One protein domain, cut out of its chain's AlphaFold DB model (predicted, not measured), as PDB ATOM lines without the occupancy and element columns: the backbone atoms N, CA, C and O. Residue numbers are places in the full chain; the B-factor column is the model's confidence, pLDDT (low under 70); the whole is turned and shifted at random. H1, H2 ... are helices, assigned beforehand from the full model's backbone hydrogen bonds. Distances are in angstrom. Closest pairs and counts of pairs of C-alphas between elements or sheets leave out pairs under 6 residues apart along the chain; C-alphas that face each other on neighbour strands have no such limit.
ATOM      1  N   ILE A  36     176.461 215.180 181.340       88.50
ATOM      2  CA  ILE A  36     177.772 215.162 182.002       88.50
ATOM      3  C   ILE A  36     178.223 216.588 182.333       88.50
ATOM      4  O   ILE A  36     178.678 216.829 183.447       88.50
ATOM      5  N   GLY A  37     178.050 217.541 181.411       83.81
ATOM      6  CA  GLY A  37     178.358 218.950 181.666       83.81
ATOM      7  C   GLY A  37     177.547 219.523 182.833       83.81
ATOM      8  O   GLY A  37     178.116 220.142 183.730       83.81
ATOM      9  N   GLY A  38     176.238 219.248 182.870       85.44
ATOM     10  CA  GLY A  38     175.358 219.654 183.969       85.44
ATOM     11  C   GLY A  38     175.716 218.993 185.303       85.44
ATOM     12  O   GLY A  38     175.738 219.662 186.334       85.44
ATOM     13  N   LEU A  39     176.067 217.704 185.292       85.81
ATOM     14  CA  LEU A  39     176.487 216.987 186.495       85.81
ATOM     15  C   LEU A  39     177.797 217.548 187.058       85.81
ATOM     16  O   LEU A  39     177.890 217.760 188.263       85.81
ATOM     17  N   ILE A  40     178.777 217.849 186.199       84.00
ATOM     18  CA  ILE A  40     180.049 218.466 186.604       84.00
ATOM     19  C   ILE A  40     179.811 219.851 187.213       84.00
ATOM     20  O   ILE A  40     180.397 220.172 188.245       84.00
ATOM     21  N   ALA A  41     178.916 220.648 186.624       82.88
ATOM     22  CA  ALA A  41     178.557 221.965 187.148       82.88
ATOM     23  C   ALA A  41     177.877 221.907 188.532       82.88
ATOM     24  O   ALA A  41     177.959 222.872 189.289       82.88
ATOM     25  N   LEU A  42     177.240 220.784 188.888       85.94
ATOM     26  CA  LEU A  42     176.609 220.564 190.195       85.94
ATOM     27  C   LEU A  42     177.576 220.079 191.282       85.94
ATOM     28  O   LEU A  42     177.266 220.226 192.465       85.94
ATOM     29  N   ILE A  43     178.744 219.535 190.918       84.25
ATOM     30  CA  ILE A  43     179.740 219.022 191.877       84.25
ATOM     31  C   ILE A  43     180.104 220.052 192.962       84.25
ATOM     32  O   ILE A  43     180.055 219.679 194.134       84.25
ATOM     33  N   PRO A  44     180.431 221.325 192.650       78.94
ATOM     34  CA  PRO A  44     180.827 222.295 193.671       78.94
ATOM     35  C   PRO A  44     179.721 222.512 194.708       78.94
ATOM     36  O   PRO A  44     179.980 222.477 195.909       78.94
ATOM     37  N   LEU A  45     178.476 222.660 194.242       87.06
ATOM     38  CA  LEU A  45     177.313 222.847 195.104       87.06
ATOM     39  C   LEU A  45     177.075 221.616 195.981       87.06
ATOM     40  O   LEU A  45     176.862 221.744 197.186       87.06
ATOM     41  N   PHE A  46     177.145 220.424 195.386       87.75
ATOM     42  CA  PHE A  46     176.999 219.170 196.113       87.75
ATOM     43  C   PHE A  46     178.056 219.036 197.213       87.75
ATOM     44  O   PHE A  46     177.711 218.721 198.348       87.75
ATOM     45  N   VAL A  47     179.321 219.334 196.908       83.25
ATOM     46  CA  VAL A  47     180.416 219.302 197.888       83.25
ATOM     47  C   VAL A  47     180.164 220.300 199.020       83.25
ATOM     48  O   VAL A  47     180.304 219.930 200.183       83.25
ATOM     49  N   SER A  48     179.738 221.532 198.720       84.00
ATOM     50  CA  SER A  48     179.407 222.523 199.753       84.00
ATOM     51  C   SER A  48     178.286 222.046 200.677       84.00
ATOM     52  O   SER A  48     178.431 222.118 201.896       84.00
ATOM     53  N   LEU A  49     177.192 221.518 200.116       91.94
ATOM     54  CA  LEU A  49     176.070 220.985 200.896       91.94
ATOM     55  C   LEU A  49     176.475 219.758 201.715       91.94
ATOM     56  O   LEU A  49     176.067 219.624 202.867       91.94
ATOM     57  N   TRP A  50     177.306 218.888 201.146       91.19
ATOM     58  CA  TRP A  50     177.828 217.711 201.828       91.19
ATOM     59  C   TRP A  50     178.690 218.097 203.032       91.19
ATOM     60  O   TRP A  50     178.468 217.582 204.127       91.19
ATOM     61  N   ILE A  51     179.603 219.062 202.870       87.56
ATOM     62  CA  ILE A  51     180.413 219.600 203.972       87.56
ATOM     63  C   ILE A  51     179.513 220.213 205.045       87.56
ATOM     64  O   ILE A  51     179.677 219.902 206.223       87.56
ATOM     65  N   LEU A  52     178.529 221.033 204.662       88.44
ATOM     66  CA  LEU A  52     177.576 221.620 205.607       88.44
ATOM     67  C   LEU A  52     176.827 220.542 206.399       88.44
ATOM     68  O   LEU A  52     176.682 220.660 207.614       88.44
ATOM     69  N   GLY A  53     176.418 219.466 205.725       88.88
ATOM     70  CA  GLY A  53     175.800 218.300 206.346       88.88
ATOM     71  C   GLY A  53     176.721 217.607 207.349       88.88
ATOM     72  O   GLY A  53     176.277 217.281 208.446       88.88
ATOM     73  N   ILE A  54     178.006 217.425 207.029       89.19
ATOM     74  CA  ILE A  54     178.995 216.869 207.969       89.19
ATOM     75  C   ILE A  54     179.130 217.761 209.200       89.19
ATOM     76  O   ILE A  54     179.060 217.260 210.321       89.19
ATOM     77  N   LEU A  55     179.301 219.071 209.006       87.88
ATOM     78  CA  LEU A  55     179.457 220.026 210.105       87.88
ATOM     79  C   LEU A  55     178.209 220.033 211.004       87.88
ATOM     80  O   LEU A  55     178.332 220.006 212.228       87.88
ATOM     81  N   PHE A  56     177.014 220.015 210.407       87.12
ATOM     82  CA  PHE A  56     175.750 219.953 211.137       87.12
ATOM     83  C   PHE A  56     175.586 218.631 211.893       87.12
ATOM     84  O   PHE A  56     175.217 218.644 213.062       87.12
ATOM     85  N   ASN A  57     175.910 217.496 211.272       88.31
ATOM     86  CA  ASN A  57     175.849 216.183 211.919       88.31
ATOM     87  C   ASN A  57     176.856 216.051 213.066       88.31
ATOM     88  O   ASN A  57     176.563 215.428 214.085       88.31
ATOM     89  N   LEU A  58     178.034 216.660 212.929       88.56
ATOM     90  CA  LEU A  58     179.006 216.720 214.012       88.56
ATOM     91  C   LEU A  58     178.447 217.556 215.171       88.56
ATOM     92  O   LEU A  58     178.456 217.105 216.316       88.56
ATOM     93  N   ALA A  59     177.874 218.725 214.871       86.56
ATOM     94  CA  ALA A  59     177.246 219.583 215.869       86.56
ATOM     95  C   ALA A  59     176.065 218.894 216.579       86.56
ATOM     96  O   ALA A  59     175.985 218.941 217.808       86.56
ATOM     97  N   THR A  60     175.180 218.203 215.850       82.44
ATOM     98  CA  THR A  60     174.058 217.467 216.455       82.44
ATOM     99  C   THR A  60     174.543 216.295 217.305       82.44
ATOM    100  O   THR A  60     174.036 216.111 218.416       82.44
ATOM    101  N   GLY A  61     175.574 215.573 216.856       84.31
ATOM    102  CA  GLY A  61     176.216 214.492 217.606       84.31
ATOM    103  C   GLY A  61     176.761 214.942 218.964       84.31
ATOM    104  O   GLY A  61     176.523 214.274 219.969       84.31
ATOM    105  N   PHE A  62     177.416 216.108 219.024       82.94
ATOM    106  CA  PHE A  62     177.862 216.707 220.289       82.94
ATOM    107  C   PHE A  62     176.713 217.303 221.112       82.94
ATOM    108  O   PHE A  62     176.746 217.257 222.342       82.94
ATOM    109  N   SER A  63     175.679 217.840 220.459       82.25
ATOM    110  CA  SER A  63     174.555 218.488 221.143       82.25
ATOM    111  C   SER A  63     173.664 217.505 221.901       82.25
ATOM    112  O   SER A  63     173.218 217.824 222.995       82.25
ATOM    113  N   TYR A  64     173.407 216.310 221.362       79.56
ATOM    114  CA  TYR A  64     172.450 215.359 221.930       79.56
ATOM    115  C   TYR A  64     172.776 214.913 223.371       79.56
ATOM    116  O   TYR A  64     171.883 214.986 224.221       79.56
ATOM    117  N   PRO A  65     174.017 214.497 223.715       81.62
ATOM    118  CA  PRO A  65     174.344 214.129 225.093       81.62
ATOM    119  C   PRO A  65     174.235 215.321 226.052       81.62
ATOM    120  O   PRO A  65     173.723 215.168 227.160       81.62
ATOM    121  N   ILE A  66     174.647 216.514 225.616       80.31
ATOM    122  CA  ILE A  66     174.587 217.735 226.428       80.31
ATOM    123  C   ILE A  66     173.130 218.170 226.630       80.31
ATOM    124  O   ILE A  66     172.715 218.447 227.751       80.31
ATOM    125  N   ALA A  67     172.321 218.154 225.573       79.06
ATOM    126  CA  ALA A  67     170.903 218.491 225.619       79.06
ATOM    127  C   ALA A  67     170.123 217.543 226.532       79.06
ATOM    128  O   ALA A  67     169.261 217.996 227.278       79.06
ATOM    129  N   ARG A  68     170.459 216.245 226.543       77.94
ATOM    130  CA  ARG A  68     169.878 215.283 227.487       77.94
ATOM    131  C   ARG A  68     170.216 215.626 228.939       77.94
ATOM    132  O   ARG A  68     169.352 215.475 229.796       77.94
ATOM    133  N   LEU A  69     171.442 216.061 229.231       79.06
ATOM    134  CA  LEU A  69     171.833 216.474 230.584       79.06
ATOM    135  C   LEU A  69     171.109 217.755 231.014       79.06
ATOM    136  O   LEU A  69     170.581 217.819 232.119       79.06
ATOM    137  N   VAL A  70     171.031 218.745 230.123       76.56
ATOM    138  CA  VAL A  70     170.378 220.033 230.395       76.56
ATOM    139  C   VAL A  70     168.866 219.871 230.556       76.56
ATOM    140  O   VAL A  70     168.298 220.367 231.524       76.56
ATOM    141  N   ALA A  71     168.203 219.138 229.662       72.75
ATOM    142  CA  ALA A  71     166.749 218.966 229.695       72.75
ATOM    143  C   ALA A  71     166.260 218.061 230.842       72.75
ATOM    144  O   ALA A  71     165.120 218.208 231.278       72.75
ATOM    145  N   ASN A  72     167.108 217.162 231.359       72.62
ATOM    146  CA  ASN A  72     166.808 216.368 232.558       72.62
ATOM    147  C   ASN A  72     167.150 217.092 233.871       72.62
ATOM    148  O   ASN A  72     166.961 216.509 234.935       72.62
ATOM    149  N   SER A  73     167.677 218.319 233.825       75.50
ATOM    150  CA  SER A  73     167.925 219.086 235.045       75.50
ATOM    151  C   SER A  73     166.609 219.588 235.645       75.50
ATOM    152  O   SER A  73     165.745 220.106 234.930       75.50
ATOM    153  N   ASP A  74     166.473 219.473 236.968       69.75
ATOM    154  CA  ASP A  74     165.266 219.893 237.697       69.75
ATOM    155  C   ASP A  74     164.933 221.372 237.455       69.75
ATOM    156  O   ASP A  74     163.770 221.747 237.335       69.75
ATOM    157  N   PHE A  75     165.964 222.205 237.290       72.12
ATOM    158  CA  PHE A  75     165.839 223.621 236.950       72.12
ATOM    159  C   PHE A  75     165.132 223.850 235.608       72.12
ATOM    160  O   PHE A  75     164.236 224.690 235.506       72.12
ATOM    161  N   PHE A  76     165.507 223.095 234.571       68.69
ATOM    162  CA  PHE A  76     164.942 223.271 233.235       68.69
ATOM    163  C   PHE A  76     163.484 222.803 233.170       68.69
ATOM    164  O   PHE A  76     162.653 223.482 232.572       68.69
ATOM    165  N   GLN A  77     163.159 221.694 233.841       67.06
ATOM    166  CA  GLN A  77     161.784 221.193 233.964       67.06
ATOM    167  C   GLN A  77     160.880 222.163 234.739       67.06
ATOM    168  O   GLN A  77     159.697 222.279 234.432       67.06
ATOM    169  N   HIS A  78     161.427 222.899 235.711       68.12
ATOM    170  CA  HIS A  78     160.667 223.899 236.466       68.12
ATOM    171  C   HIS A  78     160.288 225.123 235.620       68.12
ATOM    172  O   HIS A  78     159.214 225.699 235.789       68.12
ATOM    173  N   ILE A  79     161.167 225.527 234.700       67.25
ATOM    174  CA  ILE A  79     160.949 226.683 233.822       67.25
ATOM    175  C   ILE A  79     160.097 226.296 232.607       67.25
ATOM    176  O   ILE A  79     159.223 227.055 232.186       67.25
ATOM    177  N   VAL A  80     160.326 225.112 232.042       66.88
ATOM    178  CA  VAL A  80     159.710 224.667 230.793       66.88
ATOM    179  C   VAL A  80     158.748 223.515 231.079       66.88
ATOM    180  O   VAL A  80     159.141 222.355 231.126       66.88
ATOM    181  N   HIS A  81     157.457 223.836 231.201       67.62
ATOM    182  CA  HIS A  81     156.363 222.877 231.418       67.62
ATOM    183  C   HIS A  81     155.986 222.107 230.130       67.62
ATOM    184  O   HIS A  81     154.819 222.032 229.744       67.62
ATOM    185  N   LEU A  82     156.973 221.577 229.406       68.12
ATOM    186  CA  LEU A  82     156.767 220.770 228.199       68.12
ATOM    187  C   LEU A  82     157.030 219.291 228.490       68.12
ATOM    188  O   LEU A  82     157.762 218.932 229.406       68.12
ATOM    189  N   ASN A  83     156.472 218.409 227.658       71.19
ATOM    190  CA  ASN A  83     156.792 216.985 227.713       71.19
ATOM    191  C   ASN A  83     158.308 216.774 227.511       71.19
ATOM    192  O   ASN A  83     158.885 217.312 226.562       71.19
ATOM    193  N   ASN A  84     158.945 215.969 228.371       69.00
ATOM    194  CA  ASN A  84     160.405 215.839 228.450       69.00
ATOM    195  C   ASN A  84     161.039 215.440 227.097       69.00
ATOM    196  O   ASN A  84     162.072 215.971 226.698       69.00
ATOM    197  N   LYS A  85     160.363 214.595 226.305       73.62
ATOM    198  CA  LYS A  85     160.828 214.233 224.951       73.62
ATOM    199  C   LYS A  85     160.880 215.439 224.008       73.62
ATOM    200  O   LYS A  85     161.874 215.641 223.317       73.62
ATOM    201  N   THR A  86     159.831 216.256 223.996       76.38
ATOM    202  CA  THR A  86     159.747 217.453 223.147       76.38
ATOM    203  C   THR A  86     160.757 218.512 223.585       76.38
ATOM    204  O   THR A  86     161.412 219.114 222.737       76.38
ATOM    205  N   ALA A  87     160.947 218.684 224.897       74.25
ATOM    206  CA  ALA A  87     161.949 219.589 225.455       74.25
ATOM    207  C   ALA A  87     163.375 219.196 225.034       74.25
ATOM    208  O   ALA A  87     164.118 220.044 224.541       74.25
ATOM    209  N   ILE A  88     163.733 217.907 225.128       74.69
ATOM    210  CA  ILE A  88     165.040 217.393 224.686       74.69
ATOM    211  C   ILE A  88     165.272 217.682 223.200       74.69
ATOM    212  O   ILE A  88     166.341 218.172 222.837       74.69
ATOM    213  N   HIS A  89     164.278 217.424 222.341       79.12
ATOM    214  CA  HIS A  89     164.409 217.696 220.909       79.12
ATOM    215  C   HIS A  89     164.659 219.182 220.637       79.12
ATOM    216  O   HIS A  89     165.634 219.520 219.965       79.12
ATOM    217  N   ILE A  90     163.849 220.074 221.210       81.12
ATOM    218  CA  ILE A  90     163.976 221.522 220.992       81.12
ATOM    219  C   ILE A  90     165.337 222.033 221.484       81.12
ATOM    220  O   ILE A  90     166.045 222.708 220.736       81.12
ATOM    221  N   VAL A  91     165.744 221.662 222.701       81.75
ATOM    222  CA  VAL A  91     167.038 222.066 223.273       81.75
ATOM    223  C   VAL A  91     168.197 221.536 222.433       81.75
ATOM    224  O   VAL A  91     169.148 222.274 222.177       81.75
ATOM    225  N   SER A  92     168.112 220.294 221.949       81.75
ATOM    226  CA  SER A  92     169.162 219.718 221.106       81.75
ATOM    227  C   SER A  92     169.331 220.468 219.786       81.75
ATOM    228  O   SER A  92     170.462 220.765 219.413       81.75
ATOM    229  N   TYR A  93     168.240 220.861 219.118       84.75
ATOM    230  CA  TYR A  93     168.320 221.627 217.873       84.75
ATOM    231  C   TYR A  93     168.922 223.015 218.085       84.75
ATOM    232  O   TYR A  93     169.782 223.430 217.308       84.75
ATOM    233  N   ILE A  94     168.514 223.720 219.145       86.38
ATOM    234  CA  ILE A  94     169.057 225.048 219.462       86.38
ATOM    235  C   ILE A  94     170.552 224.943 219.776       86.38
ATOM    236  O   ILE A  94     171.356 225.706 219.243       86.38
ATOM    237  N   LEU A  95     170.942 223.964 220.594       86.44
ATOM    238  CA  LEU A  95     172.338 223.753 220.952       86.44
ATOM    239  C   LEU A  95     173.181 223.332 219.741       86.44
ATOM    240  O   LEU A  95     174.295 223.824 219.579       86.44
ATOM    241  N   ALA A  96     172.646 222.480 218.865       86.44
ATOM    242  CA  ALA A  96     173.292 222.109 217.610       86.44
ATOM    243  C   ALA A  96     173.513 223.323 216.703       86.44
ATOM    244  O   ALA A  96     174.591 223.459 216.131       86.44
ATOM    245  N   LEU A  97     172.535 224.230 216.598       89.00
ATOM    246  CA  LEU A  97     172.673 225.456 215.814       89.00
ATOM    247  C   LEU A  97     173.773 226.365 216.380       89.00
ATOM    248  O   LEU A  97     174.619 226.843 215.626       89.00
ATOM    249  N   ILE A  98     173.801 226.566 217.701       90.25
ATOM    250  CA  ILE A  98     174.837 227.368 218.370       90.25
ATOM    251  C   ILE A  98     176.221 226.751 218.144       90.25
ATOM    252  O   ILE A  98     177.150 227.454 217.751       90.25
ATOM    253  N   LEU A  99     176.357 225.437 218.348       89.38
ATOM    254  CA  LEU A  99     177.613 224.720 218.127       89.38
ATOM    255  C   LEU A  99     178.053 224.773 216.664       89.38
ATOM    256  O   LEU A  99     179.235 224.962 216.399       89.38
ATOM    257  N   PHE A 100     177.122 224.658 215.718       90.19
ATOM    258  CA  PHE A 100     177.411 224.781 214.294       90.19
ATOM    259  C   PHE A 100     177.989 226.162 213.960       90.19
ATOM    260  O   PHE A 100     179.057 226.248 213.355       90.19
ATOM    261  N   VAL A 101     177.338 227.241 214.411       90.75
ATOM    262  CA  VAL A 101     177.827 228.617 214.210       90.75
ATOM    263  C   VAL A 101     179.191 228.814 214.874       90.75
ATOM    264  O   VAL A 101     180.105 229.353 214.249       90.75
ATOM    265  N   ALA A 102     179.363 228.332 216.107       91.31
ATOM    266  CA  ALA A 102     180.639 228.395 216.814       91.31
ATOM    267  C   ALA A 102     181.746 227.640 216.064       91.31
ATOM    268  O   ALA A 102     182.865 228.133 215.963       91.31
ATOM    269  N   MET A 103     181.445 226.476 215.488       89.38
ATOM    270  CA  MET A 103     182.414 225.681 214.739       89.38
ATOM    271  C   MET A 103     182.837 226.375 213.444       89.38
ATOM    272  O   MET A 103     184.030 226.464 213.164       89.38
ATOM    273  N   VAL A 104     181.884 226.939 212.695       89.56
ATOM    274  CA  VAL A 104     182.177 227.765 211.512       89.56
ATOM    275  C   VAL A 104     183.051 228.964 211.893       89.56
ATOM    276  O   VAL A 104     184.043 229.241 211.218       89.56
ATOM    277  N   TYR A 105     182.738 229.633 213.005       89.56
ATOM    278  CA  TYR A 105     183.537 230.745 213.518       89.56
ATOM    279  C   TYR A 105     184.962 230.316 213.895       89.56
ATOM    280  O   TYR A 105     185.918 230.968 213.485       89.56
ATOM    281  N   ILE A 106     185.128 229.204 214.617       89.12
ATOM    282  CA  ILE A 106     186.443 228.672 215.007       89.12
ATOM    283  C   ILE A 106     187.266 228.294 213.774       89.12
ATOM    284  O   ILE A 106     188.451 228.610 213.725       89.12
ATOM    285  N   ILE A 107     186.659 227.668 212.762       86.75
ATOM    286  CA  ILE A 107     187.331 227.362 211.490       86.75
ATOM    287  C   ILE A 107     187.816 228.658 210.823       86.75
ATOM    288  O   ILE A 107     188.968 228.736 210.390       86.75
ATOM    289  N   GLY A 108     186.976 229.697 210.794       84.38
ATOM    290  CA  GLY A 108     187.353 231.018 210.286       84.38
ATOM    291  C   GLY A 108     188.492 231.662 211.084       84.38
ATOM    292  O   GLY A 108     189.451 232.173 210.501       84.38
ATOM    293  N   LEU A 109     188.433 231.578 212.415       86.88
ATOM    294  CA  LEU A 109     189.453 232.104 213.319       86.88
ATOM    295  C   LEU A 109     190.791 231.378 213.136       86.88
ATOM    296  O   LEU A 109     191.825 232.030 212.988       86.88
ATOM    297  N   LEU A 110     190.779 230.045 213.066       84.62
ATOM    298  CA  LEU A 110     191.957 229.236 212.749       84.62
ATOM    299  C   LEU A 110     192.554 229.647 211.404       84.62
ATOM    300  O   LEU A 110     193.757 229.878 211.334       84.62
ATOM    301  N   GLY A 111     191.734 229.860 210.374       79.31
ATOM    302  CA  GLY A 111     192.204 230.359 209.079       79.31
ATOM    303  C   GLY A 111     192.866 231.743 209.127       79.31
ATOM    304  O   GLY A 111     193.668 232.071 208.250       79.31
ATOM    305  N   SER A 112     192.574 232.561 210.143       76.56
ATOM    306  CA  SER A 112     193.214 233.870 210.330       76.56
ATOM    307  C   SER A 112     194.597 233.778 210.991       76.56
ATOM    308  O   SER A 112     195.473 234.596 210.680       76.56
ATOM    309  N   LEU A 113     194.815 232.757 211.828       85.69
ATOM    310  CA  LEU A 113     196.058 232.487 212.555       85.69
ATOM    311  C   LEU A 113     197.164 231.970 211.617       85.69
ATOM    312  O   LEU A 113     196.899 231.238 210.666       85.69
ATOM    313  N   VAL A 114     198.429 232.309 211.899       78.31
ATOM    314  CA  VAL A 114     199.591 231.953 211.048       78.31
ATOM    315  C   VAL A 114     199.711 230.438 210.829       78.31
ATOM    316  O   VAL A 114     199.910 229.991 209.701       78.31
ATOM    317  N   VAL A 115     199.519 229.645 211.885       82.81
ATOM    318  CA  VAL A 115     199.547 228.173 211.819       82.81
ATOM    319  C   VAL A 115     198.391 227.630 210.977       82.81
ATOM    320  O   VAL A 115     198.581 226.725 210.167       82.81
ATOM    321  N   GLY A 116     197.196 228.209 211.108       77.94
ATOM    322  CA  GLY A 116     196.059 227.786 210.299       77.94
ATOM    323  C   GLY A 116     196.217 228.157 208.827       77.94
ATOM    324  O   GLY A 116     195.842 227.361 207.975       77.94
ATOM    325  N   ARG A 117     196.872 229.280 208.495       78.31
ATOM    326  CA  ARG A 117     197.242 229.596 207.101       78.31
ATOM    327  C   ARG A 117     198.177 228.544 206.505       78.31
ATOM    328  O   ARG A 117     197.981 228.153 205.361       78.31
ATOM    329  N   GLN A 118     199.161 228.057 207.265       83.31
ATOM    330  CA  GLN A 118     200.057 226.990 206.798       83.31
ATOM    331  C   GLN A 118     199.307 225.674 206.556       83.31
ATOM    332  O   GLN A 118     199.519 225.032 205.529       83.31
ATOM    333  N   LEU A 119     198.396 225.302 207.459       83.31
ATOM    334  CA  LEU A 119     197.579 224.099 207.310       83.31
ATOM    335  C   LEU A 119     196.625 224.199 206.110       83.31
ATOM    336  O   LEU A 119     196.513 223.258 205.329       83.31
ATOM    337  N   LEU A 120     195.982 225.355 205.923       82.06
ATOM    338  CA  LEU A 120     195.132 225.616 204.761       82.06
ATOM    339  C   LEU A 120     195.932 225.537 203.457       82.06
ATOM    340  O   LEU A 120     195.479 224.894 202.520       82.06
ATOM    341  N   ASN A 121     197.151 226.078 203.418       82.12
ATOM    342  CA  ASN A 121     198.020 225.967 202.244       82.12
ATOM    343  C   ASN A 121     198.408 224.510 201.927       82.12
ATOM    344  O   ASN A 121     198.534 224.146 200.761       82.12
ATOM    345  N   MET A 122     198.587 223.654 202.941       84.50
ATOM    346  CA  MET A 122     198.828 222.222 202.723       84.50
ATOM    347  C   MET A 122     197.618 221.529 202.087       84.50
ATOM    348  O   MET A 122     197.783 220.738 201.157       84.50
ATOM    349  N   VAL A 123     196.410 221.838 202.565       83.25
ATOM    350  CA  VAL A 123     195.161 221.308 202.003       83.25
ATOM    351  C   VAL A 123     194.934 221.833 200.584       83.25
ATOM    352  O   VAL A 123     194.603 221.048 199.699       83.25
ATOM    353  N   ASP A 124     195.186 223.119 200.344       82.31
ATOM    354  CA  ASP A 124     195.132 223.737 199.016       82.31
ATOM    355  C   ASP A 124     196.027 222.991 198.032       82.31
ATOM    356  O   ASP A 124     195.562 222.549 196.983       82.31
ATOM    357  N   ASN A 125     197.292 222.777 198.397       83.94
ATOM    358  CA  ASN A 125     198.243 222.064 197.551       83.94
ATOM    359  C   ASN A 125     197.801 220.617 197.290       83.94
ATOM    360  O   ASN A 125     198.004 220.090 196.199       83.94
ATOM    361  N   PHE A 126     197.171 219.960 198.266       85.25
ATOM    362  CA  PHE A 126     196.614 218.623 198.076       85.25
ATOM    363  C   PHE A 126     195.449 218.621 197.071       85.25
ATOM    364  O   PHE A 126     195.409 217.776 196.177       85.25
ATOM    365  N   ILE A 127     194.534 219.590 197.169       81.62
ATOM    366  CA  ILE A 127     193.377 219.725 196.270       81.62
ATOM    367  C   ILE A 127     193.810 220.136 194.857       81.62
ATOM    368  O   ILE A 127     193.276 219.618 193.876       81.62
ATOM    369  N   GLU A 128     194.803 221.017 194.723       77.81
ATOM    370  CA  GLU A 128     195.336 221.456 193.426       77.81
ATOM    371  C   GLU A 128     196.032 220.324 192.648       77.81
ATOM    372  O   GLU A 128     196.124 220.390 191.419       77.81
ATOM    373  N   ASN A 129     196.449 219.252 193.329       81.25
ATOM    374  CA  ASN A 129     196.993 218.044 192.704       81.25
ATOM    375  C   ASN A 129     195.913 217.065 192.208       81.25
ATOM    376  O   ASN A 129     196.231 216.125 191.479       81.25
ATOM    377  N   LEU A 130     194.637 217.270 192.557       82.06
ATOM    378  CA  LEU A 130     193.532 216.441 192.078       82.06
ATOM    379  C   LEU A 130     193.018 216.985 190.729       82.06
ATOM    380  O   LEU A 130     192.383 218.044 190.692       82.06
ATOM    381  N   PRO A 131     193.221 216.263 189.606       68.56
ATOM    382  CA  PRO A 131     192.964 216.778 188.254       68.56
ATOM    383  C   PRO A 131     191.499 217.164 187.994       68.56
ATOM    384  O   PRO A 131     191.233 218.006 187.143       68.56
ATOM    385  N   LEU A 132     190.551 216.595 188.747       75.19
ATOM    386  CA  LEU A 132     189.120 216.910 188.645       75.19
ATOM    387  C   LEU A 132     188.707 218.158 189.444       75.19
ATOM    388  O   LEU A 132     187.717 218.799 189.106       75.19
ATOM    389  N   LEU A 133     189.443 218.498 190.506       71.38
ATOM    390  CA  LEU A 133     189.059 219.547 191.459       71.38
ATOM    391  C   LEU A 133     189.866 220.835 191.280       71.38
ATOM    392  O   LEU A 133     189.366 221.905 191.624       71.38
ATOM    393  N   LYS A 134     191.059 220.762 190.673       77.19
ATOM    394  CA  LYS A 134     191.938 221.915 190.427       77.19
ATOM    395  C   LYS A 134     191.240 223.069 189.698       77.19
ATOM    396  O   LYS A 134     191.403 224.218 190.092       77.19
ATOM    397  N   GLY A 135     190.454 222.775 188.657       75.31
ATOM    398  CA  GLY A 135     189.757 223.804 187.874       75.31
ATOM    399  C   GLY A 135     188.699 224.553 188.689       75.31
ATOM    400  O   GLY A 135     188.703 225.778 188.738       75.31
ATOM    401  N   ILE A 136     187.844 223.812 189.395       77.88
ATOM    402  CA  ILE A 136     186.770 224.371 190.232       77.88
ATOM    403  C   ILE A 136     187.358 225.159 191.410       77.88
ATOM    404  O   ILE A 136     186.929 226.281 191.692       77.88
ATOM    405  N   TYR A 137     188.351 224.576 192.091       77.69
ATOM    406  CA  TYR A 137     188.994 225.182 193.253       77.69
ATOM    407  C   TYR A 137     189.749 226.458 192.874       77.69
ATOM    408  O   TYR A 137     189.571 227.488 193.519       77.69
ATOM    409  N   GLY A 138     190.509 226.423 191.773       78.06
ATOM    410  CA  GLY A 138     191.253 227.572 191.259       78.06
ATOM    411  C   GLY A 138     190.353 228.752 190.891       78.06
ATOM    412  O   GLY A 138     190.599 229.869 191.346       78.06
ATOM    413  N   THR A 139     189.267 228.520 190.142       78.69
ATOM    414  CA  THR A 139     188.311 229.587 189.789       78.69
ATOM    415  C   THR A 139     187.630 230.168 191.026       78.69
ATOM    416  O   THR A 139     187.522 231.385 191.165       78.69
ATOM    417  N   THR A 140     187.216 229.317 191.964       78.50
ATOM    418  CA  THR A 140     186.580 229.764 193.211       78.50
ATOM    419  C   THR A 140     187.547 230.590 194.060       78.50
ATOM    420  O   THR A 140     187.185 231.659 194.548       78.50
ATOM    421  N   LYS A 141     188.805 230.151 194.180       76.50
ATOM    422  CA  LYS A 141     189.870 230.865 194.894       76.50
ATOM    423  C   LYS A 141     190.167 232.222 194.262       76.50
ATOM    424  O   LYS A 141     190.349 233.179 195.002       76.50
ATOM    425  N   GLN A 142     190.143 232.326 192.933       74.06
ATOM    426  CA  GLN A 142     190.314 233.593 192.220       74.06
ATOM    427  C   GLN A 142     189.173 234.579 192.511       74.06
ATOM    428  O   GLN A 142     189.413 235.754 192.771       74.06
ATOM    429  N   VAL A 143     187.924 234.108 192.525       74.12
ATOM    430  CA  VAL A 143     186.776 234.949 192.900       74.12
ATOM    431  C   VAL A 143     186.903 235.391 194.358       74.12
ATOM    432  O   VAL A 143     186.815 236.577 194.665       74.12
ATOM    433  N   ILE A 144     187.192 234.457 195.264       72.56
ATOM    434  CA  ILE A 144     187.366 234.749 196.688       72.56
ATOM    435  C   ILE A 144     188.547 235.693 196.921       72.56
ATOM    436  O   ILE A 144     188.446 236.557 197.782       72.56
ATOM    437  N   SER A 145     189.656 235.571 196.186       67.38
ATOM    438  CA  SER A 145     190.801 236.472 196.340       67.38
ATOM    439  C   SER A 145     190.440 237.897 195.946       67.38
ATOM    440  O   SER A 145     190.849 238.817 196.643       67.38
ATOM    441  N   VAL A 146     189.617 238.075 194.908       64.75
ATOM    442  CA  VAL A 146     189.072 239.387 194.533       64.75
ATOM    443  C   VAL A 146     188.182 239.943 195.649       64.75
ATOM    444  O   VAL A 146     188.374 241.077 196.067       64.75
ATOM    445  N   PHE A 147     187.274 239.140 196.214       61.47
ATOM    446  CA  PHE A 147     186.403 239.589 197.312       61.47
ATOM    447  C   PHE A 147     187.150 239.850 198.630       61.47
ATOM    448  O   PHE A 147     186.840 240.807 199.336       61.47
ATOM    449  N   ARG A 148     188.149 239.028 198.975       59.44
ATOM    450  CA  ARG A 148     189.004 239.211 200.163       59.44
ATOM    451  C   ARG A 148     189.914 240.427 200.045       59.44
ATOM    452  O   ARG A 148     190.360 240.933 201.068       59.44
ATOM    453  N   GLN A 149     190.196 240.866 198.824       54.91
ATOM    454  CA  GLN A 149     190.917 242.103 198.550       54.91
ATOM    455  C   GLN A 149     190.021 243.349 198.644       54.91
ATOM    456  O   GLN A 149     190.556 244.449 198.596       54.91
ATOM    457  N   GLY A 150     188.714 243.183 198.886       39.50
ATOM    458  CA  GLY A 150     187.789 244.261 199.226       39.50
ATOM    459  C   GLY A 150     186.600 244.322 198.273       39.50
ATOM    460  O   GLY A 150     186.754 244.402 197.056       39.50
TER     461      GLY A 150
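What this domain is: This is residues 36 to 150 of the 221 residues of the protein "DUF502 domain-containing protein" of Phycisphaerae bacterium (UniProt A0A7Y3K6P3). Two long helices, H1 and H3, cross as an X, with short H2 at the turn between them; at H3's far end H4 turns off about perpendicular to it, making a corner and leaving an open triangle, and H5 follows, residues 142 to 150 sticking out. The 115 printed residues, all helix by class, have five named helices, H1 to H5 in order; the whole is only just loose, close to extended, radius of gyration of the C-alphas 19.8 A, spans 56 by 39 by 26 A.

Where its parts are: H1, residues 36 to 71, begins at C-alpha (177.772, 215.162, 182.002), is 49.1 A long and has a kink of 39 degrees near residue 65. H2 is residues 74 to 79; H3, 84 to 112, 41.6 A; H4, 114 to 128; H5, 134 to 148, ending at C-alpha (189.004, 239.211, 200.163).

How they stand to each other: H1, with residues 55 to 71 alone, touches H3 at a steep tilt of 58 degrees, opposite ways; the closest C-alphas, of Thr 60 and Ala 96, are 4.8 A apart. H3 and H4 touch only at the corner, about perpendicular at 88 degrees, closest C-alphas Leu 110 and Gly 116, 5.0 A. H4 and H5 touch only at the corner, closest C-alphas Glu 128 and Lys 134, 4.6 A. Every O i to N i+4 pair is within hydrogen-bond range in H2, H3, H4 and H5, and 28 of 32 in H1.

The domain as a whole: The farthest C-alphas, of His 78 and Pro 131, are 58.5 A apart. The printed part has no cut, and its four links are tight. pLDDT is under 70 in 16 residues, among them 76 to 82 and 145 to 150.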